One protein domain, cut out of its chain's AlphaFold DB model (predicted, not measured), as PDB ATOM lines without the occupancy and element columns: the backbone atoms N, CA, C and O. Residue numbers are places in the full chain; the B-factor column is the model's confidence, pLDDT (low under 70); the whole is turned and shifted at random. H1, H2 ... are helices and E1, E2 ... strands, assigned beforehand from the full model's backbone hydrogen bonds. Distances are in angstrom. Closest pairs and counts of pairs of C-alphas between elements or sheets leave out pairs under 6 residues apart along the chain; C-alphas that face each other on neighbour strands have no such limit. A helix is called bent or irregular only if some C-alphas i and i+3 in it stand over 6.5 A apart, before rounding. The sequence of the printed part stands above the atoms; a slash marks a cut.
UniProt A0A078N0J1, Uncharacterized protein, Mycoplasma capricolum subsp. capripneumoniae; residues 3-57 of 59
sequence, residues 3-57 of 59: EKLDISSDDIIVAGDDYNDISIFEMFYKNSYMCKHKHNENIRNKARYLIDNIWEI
ATOM      1  N   GLU A   3       0.763  -4.155 -31.089       78.56
ATOM      2  CA  GLU A   3       1.579  -3.156 -31.810       78.56
ATOM      3  C   GLU A   3       0.853  -1.822 -32.036       78.56
ATOM      4  O   GLU A   3       1.478  -0.776 -32.137       78.56
ATOM      5  N   LYS A   4      -0.486  -1.839 -32.099       89.06
ATOM      6  CA  LYS A   4      -1.287  -0.614 -32.255       89.06
ATOM      7  C   LYS A   4      -1.442   0.158 -30.944       89.06
ATOM      8  O   LYS A   4      -1.911   1.290 -30.979       89.06
ATOM      9  N   LEU A   5      -1.120  -0.474 -29.818       88.25
ATOM     10  CA  LEU A   5      -1.229   0.086 -28.475       88.25
ATOM     11  C   LEU A   5       0.144   0.386 -27.857       88.25
ATOM     12  O   LEU A   5       0.173   0.872 -26.735       88.25
ATOM     13  N   ASP A   6       1.243   0.108 -28.572       90.69
ATOM     14  CA  ASP A   6       2.623   0.298 -28.096       90.69
ATOM     15  C   ASP A   6       2.890  -0.367 -26.729       90.69
ATOM     16  O   ASP A   6       3.535   0.190 -25.847       90.69
ATOM     17  N   ILE A   7       2.335  -1.569 -26.528       90.00
ATOM     18  CA  ILE A   7       2.501  -2.347 -25.293       90.00
ATOM     19  C   ILE A   7       3.602  -3.383 -25.510       90.00
ATOM     20  O   ILE A   7       3.480  -4.233 -26.398       90.00
ATOM     21  N   SER A   8       4.644  -3.348 -24.676       90.50
ATOM     22  CA  SER A   8       5.689  -4.371 -24.685       90.50
ATOM     23  C   SER A   8       5.139  -5.715 -24.218       90.50
ATOM     24  O   SER A   8       4.340  -5.785 -23.288       90.50
ATOM     25  N   SER A   9       5.633  -6.814 -24.789       88.44
ATOM     26  CA  SER A   9       5.336  -8.160 -24.280       88.44
ATOM     27  C   SER A   9       5.767  -8.350 -22.820       88.44
ATOM     28  O   SER A   9       5.182  -9.172 -22.118       88.44
ATOM     29  N   ASP A  10       6.768  -7.593 -22.357       89.69
ATOM     30  CA  ASP A  10       7.211  -7.607 -20.959       89.69
ATOM     31  C   ASP A  10       6.217  -6.922 -20.003       89.69
ATOM     32  O   ASP A  10       6.229  -7.235 -18.813       89.69
ATOM     33  N   ASP A  11       5.331  -6.060 -20.514       90.94
ATOM     34  CA  ASP A  11       4.307  -5.350 -19.730       90.94
ATOM     35  C   ASP A  11       2.993  -6.140 -19.628       90.94
ATOM     36  O   ASP A  11       1.997  -5.670 -19.075       90.94
ATOM     37  N   ILE A  12       2.962  -7.349 -20.191       93.25
ATOM     38  CA  ILE A  12       1.755  -8.161 -20.287       93.25
ATOM     39  C   ILE A  12       1.842  -9.309 -19.308       93.25
ATOM     40  O   ILE A  12       2.777 -10.107 -19.330       93.25
ATOM     41  N   ILE A  13       0.814  -9.395 -18.473       95.44
ATOM     42  CA  ILE A  13       0.558 -10.519 -17.587       95.44
ATOM     43  C   ILE A  13      -0.570 -11.337 -18.198       95.44
ATOM     44  O   ILE A  13      -1.594 -10.788 -18.610       95.44
ATOM     45  N   VAL A  14      -0.393 -12.655 -18.230       96.38
ATOM     46  CA  VAL A  14      -1.442 -13.581 -18.656       96.38
ATOM     47  C   VAL A  14      -1.752 -14.551 -17.533       96.38
ATOM     48  O   VAL A  14      -0.849 -15.093 -16.895       96.38
ATOM     49  N   ALA A  15      -3.036 -14.756 -17.285       97.38
ATOM     50  CA  ALA A  15      -3.529 -15.696 -16.298       97.38
ATOM     51  C   ALA A  15      -4.615 -16.554 -16.938       97.38
ATOM     52  O   ALA A  15      -5.435 -16.038 -17.694       97.38
ATOM     53  N   GLY A  16      -4.602 -17.844 -16.631       97.38
ATOM     54  CA  GLY A  16      -5.573 -18.807 -17.132       97.38
ATOM     55  C   GLY A  16      -5.621 -20.042 -16.248       97.38
ATOM     56  O   GLY A  16      -4.897 -20.139 -15.250       97.38
ATOM     57  N   ASP A  17      -6.479 -20.982 -16.603       97.62
ATOM     58  CA  ASP A  17      -6.699 -22.202 -15.835       97.62
ATOM     59  C   ASP A  17      -6.923 -23.447 -16.700       97.62
ATOM     60  O   ASP A  17      -6.974 -24.541 -16.138       97.62
ATOM     61  N   ASP A  18      -6.989 -23.326 -18.030       97.12
ATOM     62  CA  ASP A  18      -7.396 -24.429 -18.906       97.12
ATOM     63  C   ASP A  18      -6.520 -24.563 -20.177       97.12
ATOM     64  O   ASP A  18      -5.524 -23.866 -20.390       97.12
ATOM     65  N   TYR A  19      -6.841 -25.538 -21.027       97.50
ATOM     66  CA  TYR A  19      -6.079 -25.904 -22.223       97.50
ATOM     67  C   TYR A  19      -6.034 -24.809 -23.293       97.50
ATOM     68  O   TYR A  19      -5.040 -24.699 -24.015       97.50
ATOM     69  N   ASN A  20      -7.094 -24.009 -23.428       97.06
ATOM     70  CA  ASN A  20      -7.135 -22.903 -24.389       97.06
ATOM     71  C   ASN A  20      -6.108 -21.804 -24.052       97.06
ATOM     72  O   ASN A  20      -5.628 -21.124 -24.963       97.06
ATOM     73  N   ASP A  21      -5.700 -21.697 -22.787       97.56
ATOM     74  CA  ASP A  21      -4.714 -20.721 -22.323       97.56
ATOM     75  C   ASP A  21      -3.265 -21.129 -22.642       97.56
ATOM     76  O   ASP A  21      -2.355 -20.303 -22.608       97.56
ATOM     77  N   ILE A  22      -3.008 -22.386 -23.021       97.75
ATOM     78  CA  ILE A  22      -1.639 -22.864 -23.287       97.75
ATOM     79  C   ILE A  22      -0.948 -22.011 -24.354       97.75
ATOM     80  O   ILE A  22       0.206 -21.621 -24.183       97.75
ATOM     81  N   SER A  23      -1.668 -21.666 -25.423       97.44
ATOM     82  CA  SER A  23      -1.119 -20.827 -26.493       97.44
ATOM     83  C   SER A  23      -0.727 -19.428 -26.005       97.44
ATOM     84  O   SER A  23       0.291 -18.885 -26.439       97.44
ATOM     85  N   ILE A  24      -1.481 -18.856 -25.056       96.38
ATOM     86  CA  ILE A  24      -1.159 -17.544 -24.493       96.38
ATOM     87  C   ILE A  24       0.006 -17.636 -23.501       96.38
ATOM     88  O   ILE A  24       0.848 -16.736 -23.456       96.38
ATOM     89  N   PHE A  25       0.123 -18.746 -22.766       97.50
ATOM     90  CA  PHE A  25       1.271 -18.999 -21.899       97.50
ATOM     91  C   PHE A  25       2.566 -19.182 -22.681       97.50
ATOM     92  O   PHE A  25       3.595 -18.695 -22.232       97.50
ATOM     93  N   GLU A  26       2.538 -19.838 -23.841       96.12
ATOM     94  CA  GLU A  26       3.721 -19.969 -24.700       96.12
ATOM     95  C   GLU A  26       4.181 -18.603 -25.229       96.12
ATOM     96  O   GLU A  26       5.378 -18.314 -25.239       96.12
ATOM     97  N   MET A  27       3.236 -17.726 -25.589       95.19
ATOM     98  CA  MET A  27       3.542 -16.392 -26.112       95.19
ATOM     99  C   MET A  27       4.082 -15.425 -25.041       95.19
ATOM    100  O   MET A  27       4.959 -14.616 -25.343       95.19
ATOM    101  N   PHE A  28       3.616 -15.526 -23.789       95.88
ATOM    102  CA  PHE A  28       4.024 -14.645 -22.678       95.88
ATOM    103  C   PHE A  28       4.568 -15.415 -21.471       95.88
ATOM    104  O   PHE A  28       4.298 -15.073 -20.319       95.88
ATOM    105  N   TYR A  29       5.369 -16.456 -21.717       95.19
ATOM    106  CA  TYR A  29       5.784 -17.405 -20.677       95.19
ATOM    107  C   TYR A  29       6.448 -16.750 -19.459       95.19
ATOM    108  O   TYR A  29       6.267 -17.189 -18.328       95.19
ATOM    109  N   LYS A  30       7.205 -15.669 -19.656       95.00
ATOM    110  CA  LYS A  30       7.893 -14.962 -18.566       95.00
ATOM    111  C   LYS A  30       6.931 -14.396 -17.510       95.00
ATOM    112  O   LYS A  30       7.298 -14.364 -16.338       95.00
ATOM    113  N   ASN A  31       5.723 -14.016 -17.917       95.56
ATOM    114  CA  ASN A  31       4.711 -13.368 -17.083       95.56
ATOM    115  C   ASN A  31       3.393 -14.170 -17.074       95.56
ATOM    116  O   ASN A  31       2.307 -13.588 -17.018       95.56
ATOM    117  N   SER A  32       3.478 -15.502 -17.169       97.38
ATOM    118  CA  SER A  32       2.311 -16.387 -17.221       97.38
ATOM    119  C   SER A  32       1.989 -17.038 -15.876       97.38
ATOM    120  O   SER A  32       2.872 -17.541 -15.174       97.38
ATOM    121  N   TYR A  33       0.699 -17.063 -15.545       98.06
ATOM    122  CA  TYR A  33       0.161 -17.565 -14.284       98.06
ATOM    123  C   TYR A  33      -0.941 -18.602 -14.538       98.06
ATOM    124  O   TYR A  33      -1.890 -18.348 -15.273       98.06
ATOM    125  N   MET A  34      -0.834 -19.765 -13.900       97.88
ATOM    126  CA  MET A  34      -1.855 -20.813 -13.911       97.88
ATOM    127  C   MET A  34      -2.572 -20.846 -12.563       97.88
ATOM    128  O   MET A  34      -1.949 -21.120 -11.530       97.88
ATOM    129  N   CYS A  35      -3.882 -20.612 -12.580       98.00
ATOM    130  CA  CYS A  35      -4.736 -20.794 -11.412       98.00
ATOM    131  C   CYS A  35      -4.968 -22.291 -11.183       98.00
ATOM    132  O   CYS A  35      -5.397 -23.011 -12.081       98.00
ATOM    133  N   LYS A  36      -4.636 -22.805  -9.999       97.88
ATOM    134  CA  LYS A  36      -4.663 -24.245  -9.719       97.88
ATOM    135  C   LYS A  36      -6.094 -24.753  -9.559       97.88
ATOM    136  O   LYS A  36      -6.693 -24.594  -8.503       97.88
ATOM    137  N   HIS A  37      -6.590 -25.496 -10.545       95.81
ATOM    138  CA  HIS A  37      -7.850 -26.236 -10.461       95.81
ATOM    139  C   HIS A  37      -7.599 -27.745 -10.582       95.81
ATOM    140  O   HIS A  37      -6.567 -28.194 -11.083       95.81
ATOM    141  N   LYS A  38      -8.537 -28.575 -10.108       95.62
ATOM    142  CA  LYS A  38      -8.373 -30.042 -10.126       95.62
ATOM    143  C   LYS A  38      -8.199 -30.604 -11.544       95.62
ATOM    144  O   LYS A  38      -7.445 -31.546 -11.744       95.62
ATOM    145  N   HIS A  39      -8.887 -30.028 -12.528       95.25
ATOM    146  CA  HIS A  39      -8.870 -30.527 -13.905       95.25
ATOM    147  C   HIS A  39      -7.571 -30.190 -14.660       95.25
ATOM    148  O   HIS A  39      -7.266 -30.849 -15.650       95.25
ATOM    149  N   ASN A  40      -6.788 -29.213 -14.186       96.62
ATOM    150  CA  ASN A  40      -5.625 -28.694 -14.909       96.62
ATOM    151  C   ASN A  40      -4.273 -29.216 -14.410       96.62
ATOM    152  O   ASN A  40      -3.232 -28.762 -14.878       96.62
ATOM    153  N   GLU A  41      -4.263 -30.198 -13.500       97.62
ATOM    154  CA  GLU A  41      -3.043 -30.787 -12.918       97.62
ATOM    155  C   GLU A  41      -1.979 -31.134 -13.964       97.62
ATOM    156  O   GLU A  41      -0.800 -30.831 -13.776       97.62
ATOM    157  N   ASN A  42      -2.411 -31.682 -15.098       97.56
ATOM    158  CA  ASN A  42      -1.539 -32.171 -16.163       97.56
ATOM    159  C   ASN A  42      -0.921 -31.057 -17.026       97.56
ATOM    160  O   ASN A  42      -0.001 -31.331 -17.793       97.56
ATOM    161  N   ILE A  43      -1.429 -29.824 -16.933       97.62
ATOM    162  CA  ILE A  43      -0.999 -28.686 -17.763       97.62
ATOM    163  C   ILE A  43      -0.392 -27.539 -16.953       97.62
ATOM    164  O   ILE A  43       0.014 -26.530 -17.522       97.62
ATOM    165  N   ARG A  44      -0.261 -27.684 -15.630       96.38
ATOM    166  CA  ARG A  44       0.306 -26.645 -14.750       96.38
ATOM    167  C   ARG A  44       1.717 -26.209 -15.142       96.38
ATOM    168  O   ARG A  44       2.071 -25.053 -14.957       96.38
ATOM    169  N   ASN A  45       2.509 -27.100 -15.735       97.06
ATOM    170  CA  ASN A  45       3.858 -26.790 -16.211       97.06
ATOM    171  C   ASN A  45       3.902 -25.884 -17.459       97.06
ATOM    172  O   ASN A  45       4.993 -25.531 -17.905       97.06
ATOM    173  N   LYS A  46       2.750 -25.539 -18.045       97.94
ATOM    174  CA  LYS A  46       2.658 -24.668 -19.224       97.94
ATOM    175  C   LYS A  46       2.743 -23.184 -18.886       97.94
ATOM    176  O   LYS A  46       3.162 -22.414 -19.741       97.94
ATOM    177  N   ALA A  47       2.428 -22.797 -17.652       97.75
ATOM    178  CA  ALA A  47       2.688 -21.456 -17.142       97.75
ATOM    179  C   ALA A  47       3.945 -21.444 -16.261       97.75
ATOM    180  O   ALA A  47       4.371 -22.478 -15.742       97.75
ATOM    181  N   ARG A  48       4.549 -20.268 -16.084       97.50
ATOM    182  CA  ARG A  48       5.737 -20.105 -15.238       97.50
ATOM    183  C   ARG A  48       5.396 -20.098 -13.754       97.50
ATOM    184  O   ARG A  48       6.154 -20.646 -12.955       97.50
ATOM    185  N   TYR A  49       4.283 -19.472 -13.389       97.50
ATOM    186  CA  TYR A  49       3.849 -19.336 -12.004       97.50
ATOM    187  C   TYR A  49       2.549 -20.097 -11.762       97.50
ATOM    188  O   TYR A  49       1.669 -20.137 -12.619       97.50
ATOM    189  N   LEU A  50       2.422 -20.682 -10.572       97.94
ATOM    190  CA  LEU A  50       1.190 -21.305 -10.095       97.94
ATOM    191  C   LEU A  50       0.624 -20.465  -8.959       97.94
ATOM    192  O   LEU A  50       1.353 -20.135  -8.026       97.94
ATOM    193  N   ILE A  51      -0.667 -20.178  -9.026       97.88
ATOM    194  CA  ILE A  51      -1.402 -19.421  -8.008       97.88
ATOM    195  C   ILE A  51      -2.638 -20.210  -7.593       97.88
ATOM    196  O   ILE A  51      -3.142 -21.026  -8.365       97.88
ATOM    197  N   ASP A  52      -3.108 -20.017  -6.364       97.81
ATOM    198  CA  ASP A  52      -4.409 -20.561  -5.960       97.81
ATOM    199  C   ASP A  52      -5.536 -19.640  -6.422       97.81
ATOM    200  O   ASP A  52      -6.613 -20.117  -6.765       97.81
ATOM    201  N   ASN A  53      -5.278 -18.329  -6.470       96.25
ATOM    202  CA  ASN A  53      -6.276 -17.332  -6.828       96.25
ATOM    203  C   ASN A  53      -5.673 -16.132  -7.561       96.25
ATOM    204  O   ASN A  53      -4.554 -15.707  -7.281       96.25
ATOM    205  N   ILE A  54      -6.458 -15.504  -8.443       94.25
ATOM    206  CA  ILE A  54      -5.985 -14.403  -9.298       94.25
ATOM    207  C   ILE A  54      -5.500 -13.163  -8.524       94.25
ATOM    208  O   ILE A  54      -4.596 -12.469  -8.978       94.25
ATOM    209  N   TRP A  55      -6.046 -12.896  -7.334       94.44
ATOM    210  CA  TRP A  55      -5.655 -11.746  -6.503       94.44
ATOM    211  C   TRP A  55      -4.270 -11.887  -5.854       94.44
ATOM    212  O   TRP A  55      -3.792 -10.952  -5.216       94.44
ATOM    213  N   GLU A  56      -3.624 -13.047  -5.980       95.12
ATOM    214  CA  GLU A  56      -2.251 -13.265  -5.515       95.12
ATOM    215  C   GLU A  56      -1.215 -12.622  -6.448       95.12
ATOM    216  O   GLU A  56      -0.077 -12.389  -6.034       95.12
ATOM    217  N   ILE A  57      -1.604 -12.309  -7.690       94.62
ATOM    218  CA  ILE A  57      -0.739 -11.646  -8.664       94.62
ATOM    219  C   ILE A  57      -0.494 -10.203  -8.208       94.62
ATOM    220  O   ILE A  57      -1.413  -9.387  -8.147       94.62
TER     221      ILE A  57
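This is residues 3 to 57 of the 59 residues of an uncharacterized protein of Mycoplasma capricolum subsp. capripneumoniae (UniProt A0A078N0J1). A small parallel sheet of three strands has two short helices, H1 and H2, packed on it side by side, and residues 3 to 8 stick out as a free tail that adds to the length. The printed part has 55 residues, with two named helices and three named strands that follow along the chain as E1 H1 E2 H2 E3; the sheet's order is E1 E2 E3, and the class is mixed, helices and strands, with 28 residues in named elements. It is compact, with a radius of gyration of the C-alphas of 11.5 A, yet elongated, spanning 37 by 22 by 14 A.

E1, residues 14 to 16, is parallel to E2, residues 32 to 35, at 24 degrees, with N 33 and O 14 2.8 A apart. E3, residues 49 to 51, is parallel to E2 at 29 degrees, with N 34 and O 49 2.8 A apart. E1 and E3 are edge strands and apart. H1, residues 19 to 27, is on the sheet, and H2, residues 38 to 46, is on it too: two layers, helices on one face. E1, H1, E2 and E2, H2, E3 are strand-helix-strand units, parallel neighbour strands with a helix between, both crossovers right-handed. The closest C-alphas of E1 and H1, Val 14 and Phe 25, are 6.9 A apart; those of E2 and H2, Met 34 and Arg 44, 6.3 A. H1 and H2 touch, with the C-alphas of Ile 22 and Lys 46 closest at 6.2 A, and run the same way at a shallow tilt of 19 degrees. O i to N i+4 pairs are within hydrogen-bond range in 3 of 5 for H1 and 1 of 5 for H2, whose O i to N i+3 pairs are within range in 2 of 6.

E1 begins at C-alpha 14 (-1.442, -13.581, -18.656) and is 6.8 A long. H1 is 14.1 A, and only just irregular: C-alphas 20 and 23 are 6.7 A apart. E2 is 10.1 A. H2 is 15.3 A, and irregular: C-alphas 39 and 42 are 7.8 A apart. E3, 6.6 A, ends at C-alpha 51 (-1.402, -19.421, -8.008).

The C-alphas of Lys 4 and Lys 38, the two farthest apart, are 37.5 A apart. The printed part has no cut, and the four links between elements are tight. The mean pLDDT of the printed part is 95.3, and no printed residue is under 70.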